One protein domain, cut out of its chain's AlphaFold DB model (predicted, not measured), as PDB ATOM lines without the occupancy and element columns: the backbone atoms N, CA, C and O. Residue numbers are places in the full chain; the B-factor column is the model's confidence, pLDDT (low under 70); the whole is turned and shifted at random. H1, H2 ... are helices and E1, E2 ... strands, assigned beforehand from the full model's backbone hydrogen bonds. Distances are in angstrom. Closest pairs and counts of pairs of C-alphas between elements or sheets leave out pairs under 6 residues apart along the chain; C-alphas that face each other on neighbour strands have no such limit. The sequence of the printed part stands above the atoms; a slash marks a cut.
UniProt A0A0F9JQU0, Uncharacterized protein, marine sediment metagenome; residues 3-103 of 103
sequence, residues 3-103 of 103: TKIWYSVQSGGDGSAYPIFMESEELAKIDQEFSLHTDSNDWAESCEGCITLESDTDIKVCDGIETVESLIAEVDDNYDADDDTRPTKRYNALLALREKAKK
ATOM      1  N   THR A   3     173.676 170.187 134.434       89.00
ATOM      2  CA  THR A   3     174.593 170.307 135.576       89.00
ATOM      3  C   THR A   3     175.988 170.713 135.108       89.00
ATOM      4  O   THR A   3     176.311 170.614 133.921       89.00
ATOM      5  N   LYS A   4     176.800 171.214 136.037       91.81
ATOM      6  CA  LYS A   4     178.196 171.579 135.806       91.81
ATOM      7  C   LYS A   4     179.079 170.794 136.762       91.81
ATOM      8  O   LYS A   4     178.751 170.687 137.937       91.81
ATOM      9  N   ILE A   5     180.194 170.297 136.247       92.50
ATOM     10  CA  ILE A   5     181.297 169.762 137.047       92.50
ATOM     11  C   ILE A   5     182.483 170.682 136.808       92.50
ATOM     12  O   ILE A   5     182.827 170.938 135.651       92.50
ATOM     13  N   TRP A   6     183.063 171.214 137.876       95.06
ATOM     14  CA  TRP A   6     184.250 172.054 137.790       95.06
ATOM     15  C   TRP A   6     185.499 171.189 137.854       95.06
ATOM     16  O   TRP A   6     185.455 170.072 138.365       95.06
ATOM     17  N   TYR A   7     186.596 171.673 137.291       93.88
ATOM     18  CA  TYR A   7     187.870 170.978 137.353       93.88
ATOM     19  C   TYR A   7     189.029 171.953 137.502       93.88
ATOM     20  O   TYR A   7     188.959 173.082 137.011       93.88
ATOM     21  N   SER A   8     190.098 171.469 138.120       92.56
ATOM     22  CA  SER A   8     191.451 172.016 138.049       92.56
ATOM     23  C   SER A   8     192.372 170.943 137.451       92.56
ATOM     24  O   SER A   8     192.131 169.745 137.609       92.56
ATOM     25  N   VAL A   9     193.412 171.346 136.725       89.81
ATOM     26  CA  VAL A   9     194.461 170.437 136.244       89.81
ATOM     27  C   VAL A   9     195.794 170.880 136.819       89.81
ATOM     28  O   VAL A   9     196.298 171.944 136.466       89.81
ATOM     29  N   GLN A  10     196.360 170.070 137.708       85.56
ATOM     30  CA  GLN A  10     197.678 170.323 138.281       85.56
ATOM     31  C   GLN A  10     198.762 169.699 137.399       85.56
ATOM     32  O   GLN A  10     198.581 168.600 136.868       85.56
ATOM     33  N   SER A  11     199.895 170.377 137.241       79.88
ATOM     34  CA  SER A  11     201.049 169.830 136.526       79.88
ATOM     35  C   SER A  11     202.025 169.172 137.500       79.88
ATOM     36  O   SER A  11     202.284 169.671 138.593       79.88
ATOM     37  N   GLY A  12     202.557 168.015 137.100       75.69
ATOM     38  CA  GLY A  12     203.528 167.247 137.885       75.69
ATOM     39  C   GLY A  12     204.979 167.690 137.722       75.69
ATOM     40  O   GLY A  12     205.868 167.086 138.320       75.69
ATOM     41  N   GLY A  13     205.254 168.674 136.858       75.19
ATOM     42  CA  GLY A  13     206.618 169.100 136.509       75.19
ATOM     43  C   GLY A  13     207.421 168.107 135.645       75.19
ATOM     44  O   GLY A  13     208.482 168.457 135.137       75.19
ATOM     45  N   ASP A  14     206.915 166.895 135.415       80.31
ATOM     46  CA  ASP A  14     207.542 165.810 134.641       80.31
ATOM     47  C   ASP A  14     206.886 165.575 133.264       80.31
ATOM     48  O   ASP A  14     207.205 164.614 132.564       80.31
ATOM     49  N   GLY A  15     205.960 166.454 132.871       76.44
ATOM     50  CA  GLY A  15     205.106 166.273 131.697       76.44
ATOM     51  C   GLY A  15     203.736 165.661 132.015       76.44
ATOM     52  O   GLY A  15     202.892 165.599 131.121       76.44
ATOM     53  N   SER A  16     203.499 165.228 133.258       83.19
ATOM     54  CA  SER A  16     202.216 164.677 133.703       83.19
ATOM     55  C   SER A  16     201.218 165.770 134.087       83.19
ATOM     56  O   SER A  16     201.593 166.867 134.507       83.19
ATOM     57  N   ALA A  17     199.932 165.436 133.976       84.88
ATOM     58  CA  ALA A  17     198.812 166.293 134.344       84.88
ATOM     59  C   ALA A  17     197.815 165.518 135.217       84.88
ATOM     60  O   ALA A  17     197.443 164.389 134.885       84.88
ATOM     61  N   TYR A  18     197.369 166.143 136.303       86.44
ATOM     62  CA  TYR A  18     196.505 165.557 137.321       86.44
ATOM     63  C   TYR A  18     195.192 166.342 137.389       86.44
ATOM     64  O   TYR A  18     195.135 167.399 138.020       86.44
ATOM     65  N   PRO A  19     194.142 165.880 136.687       88.94
ATOM     66  CA  PRO A  19     192.833 166.504 136.765       88.94
ATOM     67  C   PRO A  19     192.156 166.168 138.096       88.94
ATOM     68  O   PRO A  19     192.113 165.005 138.501       88.94
ATOM     69  N   ILE A  20     191.570 167.179 138.728       90.94
ATOM     70  CA  ILE A  20     190.763 167.051 139.939       90.94
ATOM     71  C   ILE A  20     189.387 167.645 139.644       90.94
ATOM     72  O   ILE A  20     189.279 168.760 139.134       90.94
ATOM     73  N   PHE A  21     188.323 166.893 139.934       93.25
ATOM     74  CA  PHE A  21     186.943 167.342 139.741       93.25
ATOM     75  C   PHE A  21     186.380 167.919 141.033       93.25
ATOM     76  O   PHE A  21     186.621 167.384 142.107       93.25
ATOM     77  N   MET A  22     185.605 168.995 140.925       93.62
ATOM     78  CA  MET A  22     185.153 169.791 142.064       93.62
ATOM     79  C   MET A  22     183.696 170.217 141.921       93.62
ATOM     80  O   MET A  22     183.166 170.379 140.815       93.62
ATOM     81  N   GLU A  23     183.043 170.418 143.063       92.44
ATOM     82  CA  GLU A  23     181.628 170.798 143.114       92.44
ATOM     83  C   GLU A  23     181.378 172.261 142.710       92.44
ATOM     84  O   GLU A  23     180.260 172.611 142.322       92.44
ATOM     85  N   SER A  24     182.398 173.125 142.769       93.94
ATOM     86  CA  SER A  24     182.249 174.567 142.540       93.94
ATOM     87  C   SER A  24     183.429 175.210 141.811       93.94
ATOM     88  O   SER A  24     184.551 174.704 141.819       93.94
ATOM     89  N   GLU A  25     183.154 176.362 141.195       95.19
ATOM     90  CA  GLU A  25     184.156 177.203 140.531       95.19
ATOM     91  C   GLU A  25     185.190 177.722 141.526       95.19
ATOM     92  O   GLU A  25     186.385 177.726 141.242       95.19
ATOM     93  N   GLU A  26     184.734 178.168 142.697       95.00
ATOM     94  CA  GLU A  26     185.616 178.688 143.734       95.00
ATOM     95  C   GLU A  26     186.615 177.641 144.229       95.00
ATOM     96  O   GLU A  26     187.772 177.988 144.448       95.00
ATOM     97  N   LEU A  27     186.210 176.374 144.351       93.31
ATOM     98  CA  LEU A  27     187.140 175.297 144.698       93.31
ATOM     99  C   LEU A  27     188.212 175.098 143.627       93.31
ATOM    100  O   LEU A  27     189.392 175.056 143.966       93.31
ATOM    101  N   ALA A  28     187.818 175.055 142.351       92.88
ATOM    102  CA  ALA A  28     188.763 174.885 141.244       92.88
ATOM    103  C   ALA A  28     189.814 176.004 141.208       92.88
ATOM    104  O   ALA A  28     190.988 175.748 140.943       92.88
ATOM    105  N   LYS A  29     189.408 177.233 141.548       91.94
ATOM    106  CA  LYS A  29     190.314 178.384 141.664       91.94
ATOM    107  C   LYS A  29     191.237 178.296 142.871       91.94
ATOM    108  O   LYS A  29     192.429 178.539 142.722       91.94
ATOM    109  N   ILE A  30     190.707 177.952 144.048       90.88
ATOM    110  CA  ILE A  30     191.516 177.774 145.266       90.88
ATOM    111  C   ILE A  30     192.584 176.705 145.027       90.88
ATOM    112  O   ILE A  30     193.731 176.872 145.430       90.88
ATOM    113  N   ASP A  31     192.225 175.618 144.352       88.69
ATOM    114  CA  ASP A  31     193.168 174.551 144.062       88.69
ATOM    115  C   ASP A  31     194.283 174.975 143.095       88.69
ATOM    116  O   ASP A  31     195.443 174.694 143.367       88.69
ATOM    117  N   GLN A  32     193.969 175.714 142.025       86.38
ATOM    118  CA  GLN A  32     194.992 176.269 141.124       86.38
ATOM    119  C   GLN A  32     195.885 177.309 141.813       86.38
ATOM    120  O   GLN A  32     197.105 177.271 141.668       86.38
ATOM    121  N   GLU A  33     195.298 178.225 142.592       85.19
ATOM    122  CA  GLU A  33     196.034 179.302 143.271       85.19
ATOM    123  C   GLU A  33     197.034 178.762 144.300       85.19
ATOM    124  O   GLU A  33     198.110 179.334 144.492       85.19
ATOM    125  N   PHE A  34     196.683 177.658 144.959       79.62
ATOM    126  CA  PHE A  34     197.473 177.072 146.039       79.62
ATOM    127  C   PHE A  34     197.977 175.666 145.733       79.62
ATOM    128  O   PHE A  34     198.302 174.928 146.669       79.62
ATOM    129  N   SER A  35     198.048 175.295 144.452       70.56
ATOM    130  CA  SER A  35     198.598 174.010 144.038       70.56
ATOM    131  C   SER A  35     199.984 173.832 144.666       70.56
ATOM    132  O   SER A  35     200.860 174.703 144.576       70.56
ATOM    133  N   LEU A  36     200.162 172.699 145.350       57.84
ATOM    134  CA  LEU A  36     201.355 172.353 146.134       57.84
ATOM    135  C   LEU A  36     202.629 172.260 145.269       57.84
ATOM    136  O   LEU A  36     203.728 172.150 145.802       57.84
ATOM    137  N   HIS A  37     202.492 172.345 143.942       53.78
ATOM    138  CA  HIS A  37     203.574 172.292 142.961       53.78
ATOM    139  C   HIS A  37     204.104 173.667 142.520       53.78
ATOM    140  O   HIS A  37     204.893 173.752 141.582       53.78
ATOM    141  N   THR A  38     203.768 174.743 143.239       50.62
ATOM    142  CA  THR A  38     204.318 176.098 143.015       50.62
ATOM    143  C   THR A  38     205.826 176.242 143.301       50.62
ATOM    144  O   THR A  38     206.363 177.353 143.261       50.62
ATOM    145  N   ASP A  39     206.548 175.133 143.483       50.19
ATOM    146  CA  ASP A  39     208.009 175.049 143.443       50.19
ATOM    147  C   ASP A  39     208.551 175.318 142.027       50.19
ATOM    148  O   ASP A  39     209.129 174.450 141.389       50.19
ATOM    149  N   SER A  40     208.434 176.559 141.545       51.06
ATOM    150  CA  SER A  40     209.271 177.229 140.522       51.06
ATOM    151  C   SER A  40     209.509 176.570 139.145       51.06
ATOM    152  O   SER A  40     210.106 177.206 138.280       51.06
ATOM    153  N   ASN A  41     209.037 175.348 138.917       52.28
ATOM    154  CA  ASN A  41     209.247 174.535 137.718       52.28
ATOM    155  C   ASN A  41     207.926 174.130 137.060       52.28
ATOM    156  O   ASN A  41     207.918 173.280 136.166       52.28
ATOM    157  N   ASP A  42     206.816 174.734 137.486       62.56
ATOM    158  CA  ASP A  42     205.551 174.525 136.813       62.56
ATOM    159  C   ASP A  42     205.583 175.247 135.457       62.56
ATOM    160  O   ASP A  42     205.672 176.472 135.369       62.56
ATOM    161  N   TRP A  43     205.642 174.462 134.385       61.19
ATOM    162  CA  TRP A  43     205.744 174.939 133.003       61.19
ATOM    163  C   TRP A  43     204.366 175.133 132.364       61.19
ATOM    164  O   TRP A  43     204.281 175.630 131.237       61.19
ATOM    165  N   ALA A  44     203.302 174.723 133.058       68.31
ATOM    166  CA  ALA A  44     201.932 174.828 132.594       68.31
ATOM    167  C   ALA A  44     201.258 176.092 133.151       68.31
ATOM    168  O   ALA A  44     201.490 176.507 134.283       68.31
ATOM    169  N   GLU A  45     200.414 176.714 132.331       75.50
ATOM    170  CA  GLU A  45     199.530 177.789 132.780       75.50
ATOM    171  C   GLU A  45     198.421 177.226 133.684       75.50
ATOM    172  O   GLU A  45     198.059 176.052 133.568       75.50
ATOM    173  N   SER A  46     197.849 178.083 134.543       79.56
ATOM    174  CA  SER A  46     196.664 177.739 135.342       79.56
ATOM    175  C   SER A  46     195.568 177.171 134.445       79.56
ATOM    176  O   SER A  46     195.227 177.770 133.419       79.56
ATOM    177  N   CYS A  47     195.027 176.014 134.820       86.75
ATOM    178  CA  CYS A  47     194.039 175.309 134.014       86.75
ATOM    179  C   CYS A  47     192.846 174.856 134.859       86.75
ATOM    180  O   CYS A  47     192.753 173.710 135.303       86.75
ATOM    181  N   GLU A  48     191.905 175.775 135.050       92.25
ATOM    182  CA  GLU A  48     190.591 175.522 135.627       92.25
ATOM    183  C   GLU A  48     189.450 175.741 134.626       92.25
ATOM    184  O   GLU A  48     189.509 176.584 133.727       92.25
ATOM    185  N   GLY A  49     188.362 174.990 134.788       94.12
ATOM    186  CA  GLY A  49     187.197 175.127 133.923       94.12
ATOM    187  C   GLY A  49     185.991 174.333 134.394       94.12
ATOM    188  O   GLY A  49     185.939 173.839 135.518       94.12
ATOM    189  N   CYS A  50     184.988 174.212 133.523       95.38
ATOM    190  CA  CYS A  50     183.835 173.361 133.789       95.38
ATOM    191  C   CYS A  50     183.423 172.534 132.577       95.38
ATOM    192  O   CYS A  50     183.548 172.951 131.424       95.38
ATOM    193  N   ILE A  51     182.867 171.365 132.868       93.12
ATOM    194  CA  ILE A  51     182.169 170.511 131.920       93.12
ATOM    195  C   ILE A  51     180.677 170.729 132.151       93.12
ATOM    196  O   ILE A  51     180.176 170.566 133.266       93.12
ATOM    197  N   THR A  52     179.955 171.113 131.099       93.44
ATOM    198  CA  THR A  52     178.490 171.159 131.132       93.44
ATOM    199  C   THR A  52     177.944 169.815 130.678       93.44
ATOM    200  O   THR A  52     178.260 169.362 129.581       93.44
ATOM    201  N   LEU A  53     177.093 169.210 131.502       89.81
ATOM    202  CA  LEU A  53     176.395 167.972 131.184       89.81
ATOM    203  C   LEU A  53     174.905 168.261 131.014       89.81
ATOM    204  O   LEU A  53     174.281 168.886 131.876       89.81
ATOM    205  N   GLU A  54     174.338 167.792 129.907       94.12
ATOM    206  CA  GLU A  54     172.919 167.919 129.581       94.12
ATOM    207  C   GLU A  54     172.335 166.524 129.352       94.12
ATOM    208  O   GLU A  54     172.902 165.715 128.621       94.12
ATOM    209  N   SER A  55     171.223 166.226 130.020       91.12
ATOM    210  CA  SER A  55     170.516 164.948 129.899       91.12
ATOM    211  C   SER A  55     169.024 165.143 130.127       91.12
ATOM    212  O   SER A  55     168.626 165.972 130.946       91.12
ATOM    213  N   ASP A  56     168.190 164.365 129.446       94.62
ATOM    214  CA  ASP A  56     166.739 164.357 129.668       94.62
ATOM    215  C   ASP A  56     166.345 163.662 130.982       94.62
ATOM    216  O   ASP A  56     165.222 163.822 131.458       94.62
ATOM    217  N   THR A  57     167.279 162.936 131.602       91.62
ATOM    218  CA  THR A  57     167.109 162.253 132.890       91.62
ATOM    219  C   THR A  57     168.048 162.815 133.953       91.62
ATOM    220  O   THR A  57     169.001 163.536 133.645       91.62
ATOM    221  N   ASP A  58     167.812 162.441 135.211       87.06
ATOM    222  CA  ASP A  58     168.680 162.836 136.316       87.06
ATOM    223  C   ASP A  58     170.119 162.348 136.106       87.06
ATOM    224  O   ASP A  58     170.366 161.183 135.776       87.06
ATOM    225  N   ILE A  59     171.076 163.259 136.291       84.31
ATOM    226  CA  ILE A  59     172.508 162.967 136.196       84.31
ATOM    227  C   ILE A  59     173.007 162.625 137.594       84.31
ATOM    228  O   ILE A  59     173.006 163.472 138.486       84.31
ATOM    229  N   LYS A  60     173.465 161.385 137.770       81.88
ATOM    230  CA  LYS A  60     174.145 160.946 138.987       81.88
ATOM    231  C   LYS A  60     175.653 161.007 138.774       81.88
ATOM    232  O   LYS A  60     176.174 160.372 137.862       81.88
ATOM    233  N   VAL A  61     176.342 161.741 139.637       77.94
ATOM    234  CA  VAL A  61     177.800 161.670 139.744       77.94
ATOM    235  C   VAL A  61     178.139 160.416 140.551       77.94
ATOM    236  O   VAL A  61     177.621 160.233 141.653       77.94
ATOM    237  N   CYS A  62     178.939 159.522 139.973       72.38
ATOM    238  CA  CYS A  62     179.227 158.208 140.553       72.38
ATOM    239  C   CYS A  62     180.576 158.123 141.280       72.38
ATOM    240  O   CYS A  62     180.806 157.105 141.923       72.38
ATOM    241  N   ASP A  63     181.433 159.142 141.181       72.94
ATOM    242  CA  ASP A  63     182.810 159.107 141.687       72.94
ATOM    243  C   ASP A  63     183.316 160.477 142.170       72.94
ATOM    244  O   ASP A  63     182.616 161.483 142.017       72.94
ATOM    245  N   GLY A  64     184.522 160.461 142.759       76.38
ATOM    246  CA  GLY A  64     185.224 161.530 143.484       76.38
ATOM    247  C   GLY A  64     185.140 162.924 142.868       76.38
ATOM    248  O   GLY A  64     185.956 163.312 142.035       76.38
ATOM    249  N   ILE A  65     184.148 163.681 143.329       89.62
ATOM    250  CA  ILE A  65     184.150 165.135 143.257       89.62
ATOM    251  C   ILE A  65     184.638 165.637 144.605       89.62
ATOM    252  O   ILE A  65     184.053 165.305 145.639       89.62
ATOM    253  N   GLU A  66     185.672 166.462 144.572       92.06
ATOM    254  CA  GLU A  66     186.141 167.158 145.750       92.06
ATOM    255  C   GLU A  66     185.121 168.206 146.186       92.06
ATOM    256  O   GLU A  66     184.581 168.994 145.395       92.06
ATOM    257  N   THR A  67     184.870 168.186 147.485       92.69
ATOM    258  CA  THR A  67     183.999 169.112 148.195       92.69
ATOM    259  C   THR A  67     184.843 169.978 149.111       92.69
ATOM    260  O   THR A  67     185.979 169.636 149.448       92.69
ATOM    261  N   VAL A  68     184.277 171.089 149.579       93.38
ATOM    262  CA  VAL A  68     184.971 171.912 150.580       93.38
ATOM    263  C   VAL A  68     185.330 171.079 151.819       93.38
ATOM    264  O   VAL A  68     186.423 171.225 152.358       93.38
ATOM    265  N   GLU A  69     184.444 170.178 152.254       92.62
ATOM    266  CA  GLU A  69     184.684 169.353 153.443       92.62
ATOM    267  C   GLU A  69     185.740 168.264 153.211       92.62
ATOM    268  O   GLU A  69     186.544 168.025 154.109       92.62
ATOM    269  N   SER A  70     185.778 167.625 152.031       91.06
ATOM    270  CA  SER A  70     186.799 166.602 151.742       91.06
ATOM    271  C   SER A  70     188.201 167.205 151.710       91.06
ATOM    272  O   SER A  70     189.111 166.640 152.308       91.06
ATOM    273  N   LEU A  71     188.360 168.392 151.119       89.50
ATOM    274  CA  LEU A  71     189.649 169.084 151.064       89.50
ATOM    275  C   LEU A  71     190.082 169.652 152.425       89.50
ATOM    276  O   LEU A  71     191.271 169.685 152.731       89.50
ATOM    277  N   ILE A  72     189.143 170.098 153.267       91.06
ATOM    278  CA  ILE A  72     189.461 170.481 154.654       91.06
ATOM    279  C   ILE A  72     189.949 169.257 155.434       91.06
ATOM    280  O   ILE A  72     190.971 169.352 156.110       91.06
ATOM    281  N   ALA A  73     189.251 168.124 155.308       90.00
ATOM    282  CA  ALA A  73     189.643 166.876 155.954       90.00
ATOM    283  C   ALA A  73     191.016 166.390 155.468       90.00
ATOM    284  O   ALA A  73     191.844 166.036 156.294       90.00
ATOM    285  N   GLU A  74     191.305 166.469 154.163       88.00
ATOM    286  CA  GLU A  74     192.632 166.174 153.603       88.00
ATOM    287  C   GLU A  74     193.730 167.000 154.289       88.00
ATOM    288  O   GLU A  74     194.768 166.458 154.667       88.00
ATOM    289  N   VAL A  75     193.526 168.309 154.454       86.00
ATOM    290  CA  VAL A  75     194.532 169.167 155.092       86.00
ATOM    291  C   VAL A  75     194.670 168.849 156.582       86.00
ATOM    292  O   VAL A  75     195.789 168.829 157.084       86.00
ATOM    293  N   ASP A  76     193.569 168.596 157.287       87.75
ATOM    294  CA  ASP A  76     193.608 168.278 158.718       87.75
ATOM    295  C   ASP A  76     194.178 166.875 159.007       87.75
ATOM    296  O   ASP A  76     194.819 166.696 160.039       87.75
ATOM    297  N   ASP A  77     194.013 165.908 158.098       86.44
ATOM    298  CA  ASP A  77     194.582 164.556 158.218       86.44
ATOM    299  C   ASP A  77     196.084 164.521 157.888       86.44
ATOM    300  O   ASP A  77     196.827 163.710 158.445       86.44
ATOM    301  N   ASN A  78     196.541 165.384 156.973       82.06
ATOM    302  CA  ASN A  78     197.937 165.414 156.527       82.06
ATOM    303  C   ASN A  78     198.832 166.357 157.343       82.06
ATOM    304  O   ASN A  78     200.054 166.231 157.263       82.06
ATOM    305  N   TYR A  79     198.255 167.290 158.105       79.56
ATOM    306  CA  TYR A  79     199.006 168.289 158.864       79.56
ATOM    307  C   TYR A  79     198.450 168.443 160.275       79.56
ATOM    308  O   TYR A  79     197.285 168.796 160.461       79.56
ATOM    309  N   ASP A  80     199.308 168.312 161.284       76.62
ATOM    310  CA  ASP A  80     198.931 168.638 162.658       76.62
ATOM    311  C   ASP A  80     198.618 170.141 162.808       76.62
ATOM    312  O   ASP A  80     199.028 170.985 162.003       76.62
ATOM    313  N   ALA A  81     197.847 170.503 163.838       66.75
ATOM    314  CA  ALA A  81     197.472 171.900 164.096       66.75
ATOM    315  C   ALA A  81     198.686 172.807 164.378       66.75
ATOM    316  O   ALA A  81     198.628 174.003 164.098       66.75
ATOM    317  N   ASP A  82     199.769 172.218 164.891       65.94
ATOM    318  CA  ASP A  82     201.031 172.885 165.227       65.94
ATOM    319  C   ASP A  82     202.098 172.733 164.122       65.94
ATOM    320  O   ASP A  82     203.265 173.065 164.332       65.94
ATOM    321  N   ASP A  83     201.726 172.204 162.950       70.31
ATOM    322  CA  ASP A  83     202.649 172.033 161.832       70.31
ATOM    323  C   ASP A  83     202.831 173.353 161.063       70.31
ATOM    324  O   ASP A  83     201.947 173.800 160.324       70.31
ATOM    325  N   ASP A  84     204.011 173.962 161.200       68.06
ATOM    326  CA  ASP A  84     204.412 175.176 160.474       68.06
ATOM    327  C   ASP A  84     204.426 174.994 158.941       68.06
ATOM    328  O   ASP A  84     204.468 175.980 158.199       68.06
ATOM    329  N   THR A  85     204.380 173.752 158.442       68.44
ATOM    330  CA  THR A  85     204.309 173.427 157.009       68.44
ATOM    331  C   THR A  85     202.884 173.292 156.479       68.44
ATOM    332  O   THR A  85     202.696 173.161 155.266       68.44
ATOM    333  N   ARG A  86     201.867 173.393 157.350       73.25
ATOM    334  CA  ARG A  86     200.458 173.415 156.943       73.25
ATOM    335  C   ARG A  86     200.256 174.500 155.876       73.25
ATOM    336  O   ARG A  86     200.672 175.646 156.085       73.25
ATOM    337  N   PRO A  87     199.559 174.213 154.758       73.06
ATOM    338  CA  PRO A  87     199.283 175.196 153.714       73.06
ATOM    339  C   PRO A  87     198.208 176.188 154.189       73.06
ATOM    340  O   PRO A  87     197.066 176.195 153.728       73.06
ATOM    341  N   THR A  88     198.579 177.047 155.139       81.56
ATOM    342  CA  THR A  88     197.680 177.931 155.897       81.56
ATOM    343  C   THR A  88     196.845 178.832 154.995       81.56
ATOM    344  O   THR A  88     195.687 179.094 155.306       81.56
ATOM    345  N   LYS A  89     197.372 179.264 153.842       86.25
ATOM    346  CA  LYS A  89     196.606 180.051 152.862       86.25
ATOM    347  C   LYS A  89     195.493 179.237 152.188       86.25
ATOM    348  O   LYS A  89     194.351 179.693 152.214       86.25
ATOM    349  N   ARG A  90     195.799 178.036 151.670       87.06
ATOM    350  CA  ARG A  90     194.811 177.111 151.069       87.06
ATOM    351  C   ARG A  90     193.733 176.765 152.090       87.06
ATOM    352  O   ARG A  90     192.550 176.933 151.821       87.06
ATOM    353  N   TYR A  91     194.147 176.381 153.297       89.50
ATOM    354  CA  TYR A  91     193.233 176.017 154.378       89.50
ATOM    355  C   TYR A  91     192.306 177.172 154.781       89.50
ATOM    356  O   TYR A  91     191.090 177.004 154.842       89.50
ATOM    357  N   ASN A  92     192.846 178.378 154.976       90.69
ATOM    358  CA  ASN A  92     192.035 179.552 155.306       90.69
ATOM    359  C   ASN A  92     191.056 179.924 154.179       90.69
ATOM    360  O   ASN A  92     189.931 180.337 154.466       90.69
ATOM    361  N   ALA A  93     191.453 179.758 152.913       91.75
ATOM    362  CA  ALA A  93     190.565 179.967 151.771       91.75
ATOM    363  C   ALA A  93     189.407 178.952 151.757       91.75
ATOM    364  O   ALA A  93     188.252 179.347 151.582       91.75
ATOM    365  N   LEU A  94     189.690 177.672 152.033       93.00
ATOM    366  CA  LEU A  94     188.670 176.626 152.165       93.00
ATOM    367  C   LEU A  94     187.702 176.914 153.325       93.00
ATOM    368  O   LEU A  94     186.485 176.850 153.147       93.00
ATOM    369  N   LEU A  95     188.217 177.316 154.492       93.50
ATOM    370  CA  LEU A  95     187.387 177.702 155.639       93.50
ATOM    371  C   LEU A  95     186.471 178.892 155.318       93.50
ATOM    372  O   LEU A  95     185.289 178.874 155.664       93.50
ATOM    373  N   ALA A  96     186.994 179.914 154.638       93.69
ATOM    374  CA  ALA A  96     186.203 181.068 154.221       93.69
ATOM    375  C   ALA A  96     185.095 180.673 153.232       93.69
ATOM    376  O   ALA A  96     183.967 181.167 153.337       93.69
ATOM    377  N   LEU A  97     185.393 179.758 152.304       93.75
ATOM    378  CA  LEU A  97     184.414 179.240 151.351       93.75
ATOM    379  C   LEU A  97     183.307 178.443 152.058       93.75
ATOM    380  O   LEU A  97     182.126 178.669 151.782       93.75
ATOM    381  N   ARG A  98     183.665 177.601 153.036       94.50
ATOM    382  CA  ARG A  98     182.700 176.871 153.873       94.50
ATOM    383  C   ARG A  98     181.739 177.810 154.599       94.50
ATOM    384  O   ARG A  98     180.530 177.594 154.591       94.50
ATOM    385  N   GLU A  99     182.253 178.868 155.222       93.75
ATOM    386  CA  GLU A  99     181.418 179.837 155.946       93.75
ATOM    387  C   GLU A  99     180.518 180.661 155.013       93.75
ATOM    388  O   GLU A  99     179.411 181.041 155.399       93.75
ATOM    389  N   LYS A 100     180.953 180.910 153.772       91.88
ATOM    390  CA  LYS A 100     180.124 181.549 152.739       91.88
ATOM    391  C   LYS A 100     178.953 180.652 152.326       91.88
ATOM    392  O   LYS A 100     177.857 181.168 152.158       91.88
ATOM    393  N   ALA A 101     179.165 179.341 152.210       86.19
ATOM    394  CA  ALA A 101     178.128 178.381 151.818       86.19
ATOM    395  C   ALA A 101     177.033 178.167 152.885       86.19
ATOM    396  O   ALA A 101     175.952 177.676 152.569       86.19
ATOM    397  N   LYS A 102     177.292 178.541 154.147       85.19
ATOM    398  CA  LYS A 102     176.322 178.463 155.257       85.19
ATOM    399  C   LYS A 102     175.359 179.658 155.342       85.19
ATOM    400  O   LYS A 102     174.438 179.613 156.160       85.19
ATOM    401  N   LYS A 103     175.598 180.731 154.583       61.16
ATOM    402  CA  LYS A 103     174.786 181.961 154.574       61.16
ATOM    403  C   LYS A 103     173.812 181.973 153.406       61.16
ATOM    404  O   LYS A 103     172.686 182.465 153.629       61.16
TER     405      LYS A 103
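Overview. This is residues 3 to 103 of the 103 residues of an uncharacterized protein of marine sediment metagenome (UniProt A0A0F9JQU0). A strongly twisted sheet of three strands, E2, E1 and E3, has the helix H1 packed along one face, and a helical hairpin of H2 and H3 lies beyond H1, away from the sheet, with H3 packed on H1. The loop between H2 and H3 sticks out at residues 80 to 85. The printed part has 101 residues with three named helices and three named strands, in the order E1, E2, H1, E3, H2, H3; the sheet runs E2, E1, E3, antiparallel throughout, and the class is mixed, helices and strands. The whole is only just compact, close to loose, with a radius of gyration of the C-alphas of 14.9 A, and it spans 50 by 37 by 21 A, only just flat.

Arrangement. Look first at E1, residues 3 to 11, the inner strand. Its antiparallel neighbour E2, residues 17 to 22, forms a hairpin with it, at 149 degrees between directions; check N 18 and O 10, 2.8 A apart, within hydrogen-bond range. Its other antiparallel neighbour is E3, residues 48 to 54, at 150 degrees, with N 51 and O 5 within range at 2.8 A. H1, residues 25 to 33, is on the sheet at a height over the sheet of 8.1 A, and runs along the strands, at 1 degree to E1 on the local plane. The closest C-alphas of H1 and E1 are those of Ala 28 and Ser 8, 5.1 A apart. E2, H1 and E3 form a split strand-helix-strand unit, two strands running the same way with E1 between them in the sheet; its crossover is right-handed. Move outward to H3, residues 88 to 101, which touches H1 at a shallow tilt of 6 degrees, opposite ways, closest at the C-alphas of Arg 90 and Ile 30, 6.7 A. H2, residues 68 to 78, touches H3 as a helical hairpin, at a shallow tilt of 29 degrees, closest at the C-alphas of Val 68 and Leu 94, 6.2 A. H2 and H3 are not on the sheet. In H1, H2 and H3 every O i to N i+4 pair is within hydrogen-bond range.

Along the chain. Find C-alpha 3 at (174.593, 170.307, 135.576); from there E1 runs 26.5 A to C-alpha 11. E2, residues 17 to 22, is 16.1 A long, and H1, residues 25 to 33, 12.4 A. E3, residues 48 to 54, runs 20.2 A to C-alpha 54 at (172.919, 167.919, 129.581). H2, residues 68 to 78, is 15.7 A long. H3, residues 88 to 101, runs 20.0 A to C-alpha 101 at (178.128, 178.381, 151.818).

Size, cuts and confidence. The C-alphas farthest apart are those of Asp 56 and Asp 82, 50.1 A. The printed part has no cut. The links H1 to E3 and E3 to H2 are long. The mean pLDDT of the printed part is 83.5; look for values under 70 at residues 36 to 44, 81 to 82, 84 to 85 and 103.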